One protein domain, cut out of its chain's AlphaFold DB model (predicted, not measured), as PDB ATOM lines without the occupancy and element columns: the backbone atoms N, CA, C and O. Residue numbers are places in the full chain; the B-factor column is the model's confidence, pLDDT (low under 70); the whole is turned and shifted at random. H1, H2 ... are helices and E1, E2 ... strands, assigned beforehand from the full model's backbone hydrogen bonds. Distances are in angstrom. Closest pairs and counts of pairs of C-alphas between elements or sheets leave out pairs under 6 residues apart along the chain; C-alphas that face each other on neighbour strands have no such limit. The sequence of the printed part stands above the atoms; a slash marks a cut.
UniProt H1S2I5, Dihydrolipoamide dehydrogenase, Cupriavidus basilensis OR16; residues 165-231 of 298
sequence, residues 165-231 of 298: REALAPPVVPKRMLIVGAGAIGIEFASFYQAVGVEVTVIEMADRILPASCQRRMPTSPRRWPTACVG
ATOM      1  N   ARG A 165      21.115  34.089 -17.361       94.00
ATOM      2  CA  ARG A 165      19.768  33.507 -17.226       94.00
ATOM      3  C   ARG A 165      18.812  34.488 -16.562       94.00
ATOM      4  O   ARG A 165      17.735  34.734 -17.100       94.00
ATOM      5  N   GLU A 166      19.235  35.093 -15.460       94.81
ATOM      6  CA  GLU A 166      18.442  36.095 -14.748       94.81
ATOM      7  C   GLU A 166      18.349  37.390 -15.562       94.81
ATOM      8  O   GLU A 166      17.277  37.970 -15.661       94.81
ATOM      9  N   ALA A 167      19.418  37.791 -16.260       94.88
ATOM     10  CA  ALA A 167      19.376  38.939 -17.172       94.88
ATOM     11  C   ALA A 167      18.419  38.742 -18.372       94.88
ATOM     12  O   ALA A 167      17.921  39.703 -18.954       94.88
ATOM     13  N   LEU A 168      18.154  37.495 -18.772       95.19
ATOM     14  CA  LEU A 168      17.214  37.182 -19.850       95.19
ATOM     15  C   LEU A 168      15.749  37.244 -19.395       95.19
ATOM     16  O   LEU A 168      14.867  37.587 -20.181       95.19
ATOM     17  N   ALA A 169      15.486  36.870 -18.146       93.12
ATOM     18  CA  ALA A 169      14.157  36.852 -17.550       93.12
ATOM     19  C   ALA A 169      14.214  37.508 -16.162       93.12
ATOM     20  O   ALA A 169      14.106  36.812 -15.149       93.12
ATOM     21  N   PRO A 170      14.440  38.833 -16.106       89.19
ATOM     22  CA  PRO A 170      14.692  39.507 -14.846       89.19
ATOM     23  C   PRO A 170      13.420  39.571 -13.996       89.19
ATOM     24  O   PRO A 170      12.347  39.867 -14.529       89.19
ATOM     25  N   PRO A 171      13.527  39.364 -12.673       80.31
ATOM     26  CA  PRO A 171      12.385  39.488 -11.769       80.31
ATOM     27  C   PRO A 171      11.949  40.949 -11.575       80.31
ATOM     28  O   PRO A 171      10.799  41.219 -11.243       80.31
ATOM     29  N   VAL A 172      12.864  41.900 -11.780       85.50
ATOM     30  CA  VAL A 172      12.648  43.342 -11.608       85.50
ATOM     31  C   VAL A 172      13.475  44.121 -12.628       85.50
ATOM     32  O   VAL A 172      14.561  43.690 -13.015       85.50
ATOM     33  N   VAL A 173      12.984  45.287 -13.060       87.56
ATOM     34  CA  VAL A 173      13.765  46.220 -13.887       87.56
ATOM     35  C   VAL A 173      14.587  47.126 -12.970       87.56
ATOM     36  O   VAL A 173      14.004  47.933 -12.244       87.56
ATOM     37  N   PRO A 174      15.926  47.025 -12.962       91.25
ATOM     38  CA  PRO A 174      16.734  47.876 -12.107       91.25
ATOM     39  C   PRO A 174      16.822  49.287 -12.699       91.25
ATOM     40  O   PRO A 174      16.844  49.461 -13.913       91.25
ATOM     41  N   LYS A 175      16.944  50.313 -11.848       94.50
ATOM     42  CA  LYS A 175      17.227  51.684 -12.320       94.50
ATOM     43  C   LYS A 175      18.638  51.807 -12.904       94.50
ATOM     44  O   LYS A 175      18.858  52.557 -13.850       94.50
ATOM     45  N   ARG A 176      19.589  51.066 -12.325       96.50
ATOM     46  CA  ARG A 176      21.008  51.065 -12.696       96.50
ATOM     47  C   ARG A 176      21.532  49.638 -12.740       96.50
ATOM     48  O   ARG A 176      21.181  48.842 -11.874       96.50
ATOM     49  N   MET A 177      22.383  49.333 -13.710       96.19
ATOM     50  CA  MET A 177      22.970  48.010 -13.897       96.19
ATOM     51  C   MET A 177      24.471  48.117 -14.167       96.19
ATOM     52  O   MET A 177      24.900  48.852 -15.055       96.19
ATOM     53  N   LEU A 178      25.259  47.343 -13.423       96.62
ATOM     54  CA  LEU A 178      26.676  47.123 -13.693       96.62
ATOM     55  C   LEU A 178      26.841  45.806 -14.456       96.62
ATOM     56  O   LEU A 178      26.371  44.764 -14.004       96.62
ATOM     57  N   ILE A 179      27.534  45.847 -15.589       95.94
ATOM     58  CA  ILE A 179      27.879  44.671 -16.388       95.94
ATOM     59  C   ILE A 179      29.380  44.432 -16.278       95.94
ATOM     60  O   ILE A 179      30.187  45.288 -16.643       95.94
ATOM     61  N   VAL A 180      29.741  43.248 -15.787       94.75
ATOM     62  CA  VAL A 180      31.131  42.816 -15.635       94.75
ATOM     63  C   VAL A 180      31.543  42.001 -16.860       94.75
ATOM     64  O   VAL A 180      31.088  40.874 -17.048       94.75
ATOM     65  N   GLY A 181      32.406  42.582 -17.692       92.62
ATOM     66  CA  GLY A 181      32.890  42.020 -18.950       92.62
ATOM     67  C   GLY A 181      32.193  42.614 -20.178       92.62
ATOM     68  O   GLY A 181      30.985  42.473 -20.373       92.62
ATOM     69  N   ALA A 182      32.978  43.208 -21.074       93.31
ATOM     70  CA  ALA A 182      32.552  43.800 -22.340       93.31
ATOM     71  C   ALA A 182      32.660  42.819 -23.524       93.31
ATOM     72  O   ALA A 182      32.931  43.206 -24.666       93.31
ATOM     73  N   GLY A 183      32.447  41.527 -23.262       93.38
ATOM     74  CA  GLY A 183      32.276  40.507 -24.295       93.38
ATOM     75  C   GLY A 183      30.930  40.631 -25.022       93.38
ATOM     76  O   GLY A 183      30.081  41.443 -24.661       93.38
ATOM     77  N   ALA A 184      30.704  39.784 -26.033       93.56
ATOM     78  CA  ALA A 184      29.486  39.836 -26.852       93.56
ATOM     79  C   ALA A 184      28.201  39.772 -26.009       93.56
ATOM     80  O   ALA A 184      27.324  40.609 -26.177       93.56
ATOM     81  N   ILE A 185      28.133  38.843 -25.050       95.19
ATOM     82  CA  ILE A 185      26.978  38.690 -24.153       95.19
ATOM     83  C   ILE A 185      26.752  39.964 -23.327       95.19
ATOM     84  O   ILE A 185      25.634  40.470 -23.270       95.19
ATOM     85  N   GLY A 186      27.814  40.504 -22.719       95.31
ATOM     86  CA  GLY A 186      27.729  41.710 -21.895       95.31
ATOM     87  C   GLY A 186      27.233  42.917 -22.690       95.31
ATOM     88  O   GLY A 186      26.324  43.611 -22.247       95.31
ATOM     89  N   ILE A 187      27.754  43.127 -23.901       96.12
ATOM     90  CA  ILE A 187      27.349  44.248 -24.760       96.12
ATOM     91  C   ILE A 187      25.938  44.065 -25.341       96.12
ATOM     92  O   ILE A 187      25.206  45.047 -25.476       96.12
ATOM     93  N   GLU A 188      25.511  42.835 -25.641       97.12
ATOM     94  CA  GLU A 188      24.124  42.545 -26.030       97.12
ATOM     95  C   GLU A 188      23.145  42.949 -24.917       97.12
ATOM     96  O   GLU A 188      22.204  43.705 -25.167       97.12
ATOM     97  N   PHE A 189      23.397  42.527 -23.675       97.06
ATOM     98  CA  PHE A 189      22.564  42.934 -22.543       97.06
ATOM     99  C   PHE A 189      22.677  44.431 -22.247       97.06
ATOM    100  O   PHE A 189      21.654  45.064 -21.997       97.06
ATOM    101  N   ALA A 190      23.868  45.028 -22.359       96.94
ATOM    102  CA  ALA A 190      24.047  46.469 -22.186       96.94
ATOM    103  C   ALA A 190      23.166  47.262 -23.157       96.94
ATOM    104  O   ALA A 190      22.472  48.199 -22.768       96.94
ATOM    105  N   SER A 191      23.164  46.844 -24.425       96.56
ATOM    106  CA  SER A 191      22.318  47.409 -25.468       96.56
ATOM    107  C   SER A 191      20.839  47.267 -25.105       96.56
ATOM    108  O   SER A 191      20.115  48.262 -25.092       96.56
ATOM    109  N   PHE A 192      20.389  46.055 -24.778       97.38
ATOM    110  CA  PHE A 192      18.993  45.794 -24.435       97.38
ATOM    111  C   PHE A 192      18.513  46.623 -23.233       97.38
ATOM    112  O   PHE A 192      17.518  47.341 -23.343       97.38
ATOM    113  N   TYR A 193      19.242  46.580 -22.115       97.00
ATOM    114  CA  TYR A 193      18.859  47.270 -20.884       97.00
ATOM    115  C   TYR A 193      18.877  48.793 -21.033       97.00
ATOM    116  O   TYR A 193      17.959  49.467 -20.564       97.00
ATOM    117  N   GLN A 194      19.840  49.342 -21.777       96.06
ATOM    118  CA  GLN A 194      19.840  50.768 -22.099       96.06
ATOM    119  C   GLN A 194      18.618  51.161 -22.945       96.06
ATOM    120  O   GLN A 194      18.008  52.202 -22.700       96.06
ATOM    121  N   ALA A 195      18.194  50.313 -23.894       94.88
ATOM    122  CA  ALA A 195      17.002  50.590 -24.694       94.88
ATOM    123  C   ALA A 195      15.737  50.670 -23.833       94.88
ATOM    124  O   ALA A 195      14.898  51.538 -24.064       94.88
ATOM    125  N   VAL A 196      15.597  49.813 -22.823       94.44
ATOM    126  CA  VAL A 196      14.426  49.830 -21.930       94.44
ATOM    127  C   VAL A 196      14.528  50.879 -20.812       94.44
ATOM    128  O   VAL A 196      13.603  50.996 -20.018       94.44
ATOM    129  N   GLY A 197      15.587  51.698 -20.797       93.62
ATOM    130  CA  GLY A 197      15.712  52.870 -19.923       93.62
ATOM    131  C   GLY A 197      16.569  52.670 -18.673       93.62
ATOM    132  O   GLY A 197      16.546  53.524 -17.792       93.62
ATOM    133  N   VAL A 198      17.328  51.575 -18.581       96.56
ATOM    134  CA  VAL A 198      18.262  51.338 -17.471       96.56
ATOM    135  C   VAL A 198      19.560  52.110 -17.696       96.56
ATOM    136  O   VAL A 198      20.117  52.107 -18.797       96.56
ATOM    137  N   GLU A 199      20.091  52.725 -16.642       97.44
ATOM    138  CA  GLU A 199      21.442  53.286 -16.662       97.44
ATOM    139  C   GLU A 199      22.468  52.146 -16.560       97.44
ATOM    140  O   GLU A 199      22.609  51.507 -15.516       97.44
ATOM    141  N   VAL A 200      23.173  51.863 -17.657       97.50
ATOM    142  CA  VAL A 200      24.123  50.746 -17.737       97.50
ATOM    143  C   VAL A 200      25.562  51.248 -17.664       97.50
ATOM    144  O   VAL A 200      25.969  52.091 -18.463       97.50
ATOM    145  N   THR A 201      26.346  50.667 -16.757       97.38
ATOM    146  CA  THR A 201      27.809  50.805 -16.703       97.38
ATOM    147  C   THR A 201      28.452  49.475 -17.069       97.38
ATOM    148  O   THR A 201      28.049  48.437 -16.549       97.38
ATOM    149  N   VAL A 202      29.455  49.490 -17.947       96.19
ATOM    150  CA  VAL A 202      30.214  48.285 -18.319       96.19
ATOM    151  C   VAL A 202      31.646  48.425 -17.818       96.19
ATOM    152  O   VAL A 202      32.295  49.434 -18.097       96.19
ATOM    153  N   ILE A 203      32.135  47.412 -17.102       94.12
ATOM    154  CA  ILE A 203      33.537  47.318 -16.677       94.12
ATOM    155  C   ILE A 203      34.232  46.183 -17.422       94.12
ATOM    156  O   ILE A 203      33.683  45.090 -17.568       94.12
ATOM    157  N   GLU A 204      35.441  46.445 -17.905       92.25
ATOM    158  CA  GLU A 204      36.254  45.485 -18.650       92.25
ATOM    159  C   GLU A 204      37.715  45.593 -18.213       92.25
ATOM    160  O   GLU A 204      38.234  46.690 -18.009       92.25
ATOM    161  N   MET A 205      38.362  44.439 -18.055       90.12
ATOM    162  CA  MET A 205      39.773  44.355 -17.683       90.12
ATOM    163  C   MET A 205      40.683  44.586 -18.893       90.12
ATOM    164  O   MET A 205      41.782  45.113 -18.738       90.12
ATOM    165  N   ALA A 206      40.249  44.167 -20.083       89.56
ATOM    166  CA  ALA A 206      40.948  44.450 -21.330       89.56
ATOM    167  C   ALA A 206      40.888  45.943 -21.699       89.56
ATOM    168  O   ALA A 206      39.999  46.675 -21.273       89.56
ATOM    169  N   ASP A 207      41.786  46.373 -22.586       87.75
ATOM    170  CA  ASP A 207      41.890  47.775 -23.019       87.75
ATOM    171  C   ASP A 207      40.792  48.205 -24.009       87.75
ATOM    172  O   ASP A 207      40.784  49.339 -24.488       87.75
ATOM    173  N   ARG A 208      39.856  47.309 -24.356       85.88
ATOM    174  CA  ARG A 208      38.726  47.609 -25.246       85.88
ATOM    175  C   ARG A 208      37.549  46.661 -25.057       85.88
ATOM    176  O   ARG A 208      37.712  45.508 -24.660       85.88
ATOM    177  N   ILE A 209      36.374  47.125 -25.477       89.88
ATOM    178  CA  ILE A 209      35.192  46.277 -25.652       89.88
ATOM    179  C   ILE A 209      35.416  45.258 -26.777       89.88
ATOM    180  O   ILE A 209      36.126  45.538 -27.742       89.88
ATOM    181  N   LEU A 210      34.780  44.085 -26.677       89.69
ATOM    182  CA  LEU A 210      34.863  43.007 -27.670       89.69
ATOM    183  C   LEU A 210      36.313  42.712 -28.117       89.69
ATOM    184  O   LEU A 210      36.622  42.774 -29.314       89.69
ATOM    185  N   PRO A 211      37.220  42.370 -27.182       82.62
ATOM    186  CA  PRO A 211      38.657  42.317 -27.450       82.62
ATOM    187  C   PRO A 211      39.049  41.315 -28.545       82.62
ATOM    188  O   PRO A 211      40.008  41.564 -29.275       82.62
ATOM    189  N   ALA A 212      38.270  40.242 -28.715       81.88
ATOM    190  CA  ALA A 212      38.466  39.215 -29.742       81.88
ATOM    191  C   ALA A 212      37.997  39.621 -31.157       81.88
ATOM    192  O   ALA A 212      38.133  38.841 -32.097       81.88
ATOM    193  N   SER A 213      37.409  40.808 -31.332       72.62
ATOM    194  CA  SER A 213      36.933  41.271 -32.640       72.62
ATOM    195  C   SER A 213      38.047  41.915 -33.477       72.62
ATOM    196  O   SER A 213      39.004  42.491 -32.957       72.62
ATOM    197  N   CYS A 214      37.931  41.808 -34.806       53.75
ATOM    198  CA  CYS A 214      38.920  42.351 -35.736       53.75
ATOM    199  C   CYS A 214      38.928  43.890 -35.708       53.75
ATOM    200  O   CYS A 214      37.916  44.540 -35.989       53.75
ATOM    201  N   GLN A 215      40.106  44.461 -35.444       55.59
ATOM    202  CA  GLN A 215      40.348  45.887 -35.193       55.59
ATOM    203  C   GLN A 215      39.829  46.826 -36.291       55.59
ATOM    204  O   GLN A 215      39.382  47.932 -36.010       55.59
ATOM    205  N   ARG A 216      39.830  46.377 -37.550       45.97
ATOM    206  CA  ARG A 216      39.469  47.207 -38.710       45.97
ATOM    207  C   ARG A 216      37.980  47.583 -38.775       45.97
ATOM    208  O   ARG A 216      37.617  48.471 -39.538       45.97
ATOM    209  N   ARG A 217      37.107  46.908 -38.017       47.91
ATOM    210  CA  ARG A 217      35.650  47.147 -38.035       47.91
ATOM    211  C   ARG A 217      35.140  48.035 -36.900       47.91
ATOM    212  O   ARG A 217      33.946  48.325 -36.881       47.91
ATOM    213  N   MET A 218      36.000  48.473 -35.980       43.19
ATOM    214  CA  MET A 218      35.579  49.314 -34.860       43.19
ATOM    215  C   MET A 218      35.954  50.775 -35.093       43.19
ATOM    216  O   MET A 218      37.143  51.084 -35.174       43.19
ATOM    217  N   PRO A 219      34.975  51.693 -35.196       41.66
ATOM    218  CA  PRO A 219      35.284  53.111 -35.202       41.66
ATOM    219  C   PRO A 219      35.873  53.488 -33.838       41.66
ATOM    220  O   PRO A 219      35.228  53.330 -32.806       41.66
ATOM    221  N   THR A 220      37.089  54.028 -33.840       43.25
ATOM    222  CA  THR A 220      37.800  54.552 -32.660       43.25
ATOM    223  C   THR A 220      37.184  55.843 -32.101       43.25
ATOM    224  O   THR A 220      37.738  56.456 -31.193       43.25
ATOM    225  N   SER A 221      36.039  56.295 -32.628       35.94
ATOM    226  CA  SER A 221      35.443  57.571 -32.233       35.94
ATOM    227  C   SER A 221      34.575  57.436 -30.972       35.94
ATOM    228  O   SER A 221      33.676  56.586 -30.958       35.94
ATOM    229  N   PRO A 222      34.717  58.330 -29.977       36.84
ATOM    230  CA  PRO A 222      33.833  58.410 -28.819       36.84
ATOM    231  C   PRO A 222      32.492  59.031 -29.235       36.84
ATOM    232  O   PRO A 222      32.213  60.200 -28.993       36.84
ATOM    233  N   ARG A 223      31.641  58.272 -29.929       36.78
ATOM    234  CA  ARG A 223      30.265  58.690 -30.230       36.78
ATOM    235  C   ARG A 223      29.291  57.757 -29.521       36.78
ATOM    236  O   ARG A 223      29.059  56.648 -29.977       36.78
ATOM    237  N   ARG A 224      28.724  58.263 -28.416       37.28
ATOM    238  CA  ARG A 224      27.520  57.765 -27.719       37.28
ATOM    239  C   ARG A 224      27.502  56.258 -27.433       37.28
ATOM    240  O   ARG A 224      26.595  55.552 -27.865       37.28
ATOM    241  N   TRP A 225      28.457  55.790 -26.642       40.94
ATOM    242  CA  TRP A 225      28.349  54.490 -25.978       40.94
ATOM    243  C   TRP A 225      27.928  54.693 -24.516       40.94
ATOM    244  O   TRP A 225      28.227  55.756 -23.962       40.94
ATOM    245  N   PRO A 226      27.221  53.729 -23.892       42.78
ATOM    246  CA  PRO A 226      27.075  53.706 -22.437       42.78
ATOM    247  C   PRO A 226      28.458  53.822 -21.792       42.78
ATOM    248  O   PRO A 226      29.445  53.371 -22.374       42.78
ATOM    249  N   THR A 227      28.529  54.460 -20.628       41.72
ATOM    250  CA  THR A 227      29.777  54.710 -19.903       41.72
ATOM    251  C   THR A 227      30.528  53.391 -19.710       41.72
ATOM    252  O   THR A 227      30.142  52.549 -18.898       41.72
ATOM    253  N   ALA A 228      31.566  53.186 -20.516       40.12
ATOM    254  CA  ALA A 228      32.444  52.033 -20.439       40.12
ATOM    255  C   ALA A 228      33.748  52.515 -19.810       40.12
ATOM    256  O   ALA A 228      34.434  53.357 -20.391       40.12
ATOM    257  N   CYS A 229      34.061  52.024 -18.613       40.41
ATOM    258  CA  CYS A 229      35.357  52.274 -17.989       40.41
ATOM    259  C   CYS A 229      36.274  51.124 -18.414       40.41
ATOM    260  O   CYS A 229      35.992  49.960 -18.126       40.41
ATOM    261  N   VAL A 230      37.314  51.457 -19.173       38.66
ATOM    262  CA  VAL A 230      38.200  50.497 -19.836       38.66
ATOM    263  C   VAL A 230      39.638  50.777 -19.394       38.66
ATOM    264  O   VAL A 230      40.073  51.926 -19.473       38.66
ATOM    265  N   GLY A 231      40.360  49.749 -18.933       33.66
ATOM    266  CA  GLY A 231      41.784  49.821 -18.569       33.66
ATOM    267  C   GLY A 231      42.101  49.608 -17.078       33.66
ATOM    268  O   GLY A 231      41.234  49.693 -16.210       33.66
TER     269      GLY A 231
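AT A GLANCE: This is residues 165 to 231 of the 298 residues of the protein "Dihydrolipoamide dehydrogenase" of Cupriavidus basilensis OR16 (UniProt H1S2I5). A small parallel sheet of three strands has one helix, H2, packed along one face over E1 and E2, and no named helix on the other face. The short H1 lies off the sheet at one end, while the long loop of residues 205 to 227 swings out at the other end and returns to add the short strand E3 at the sheet's edge; residues 219 to 224 of this loop stick out. The printed part has 67 residues, with H1, E1, H2, E2 and E3 along the chain; the sheet's order is E1, E2, E3, and the strands are parallel. The class is mixed, helices and strands, and under half of the residues, 30 of 67, are in named elements. The whole is compact, with a radius of gyration of the C-alphas of 12.4 A, yet elongated in outline, spanning 38 by 23 by 20 A.

IN THESE COORDINATES: E2, residues 199 to 204, is the longest strand at 16.9 A, and C-alpha 199 is at (21.442, 53.286, -16.662). Its neighbours are E1, residues 176 to 180, 13.4 A long, and E3, residues 228 to 230, 6.0 A long, which ends with C-alpha 230 at (38.200, 50.497, -19.836). H2, residues 184 to 195, measures 16.6 A. H1, residues 165 to 168, measures 5.2 A and begins with C-alpha 165 at (19.768, 33.507, -17.226).

HOW THE PARTS SIT: E2 is the inner strand, and E1 and E3 are edge strands. E1 and E2 are parallel at 16 degrees; N 177 and O 199 are 2.8 A apart and N 203 and O 179 are 2.9 A apart, within hydrogen-bond range. E2 and E3 are parallel at 15 degrees, with N 229 and O 202 within hydrogen-bond range at 3.2 A. H2 is on the sheet at a height of 9.4 A, over E1 and E2; it runs along the strands, at 12 degrees to E2 on the local plane. The closest C-alphas of H2 and E2 are those of Gln 194 and Val 200, 6.1 A apart. The closest of E1 and H2 are those of Ile 179 and Gly 186, 6.3 A apart. E1, H2 and E2 form a strand-helix-strand unit, two parallel neighbour strands with a helix between them in the chain, and its crossover is right-handed. With H2 on one face, helix and sheet make two layers. H1 is not on the sheet; it is close to H2 but not clearly touching, the closest C-alphas being those of Ala 167 and Phe 189, 7.4 A apart. In H2 every O i to N i+4 pair is within hydrogen-bond range, and H1 is too short for such a pair.

THE WHOLE: The two C-alphas farthest apart are those of Pro 171 and Arg 216, at 39.0 A. The printed part has no cut. The link from E2 to E3, 23 residues, is long. The mean pLDDT of the printed part is 79.1, and residues 214 to 231, E3 among them, are under 70.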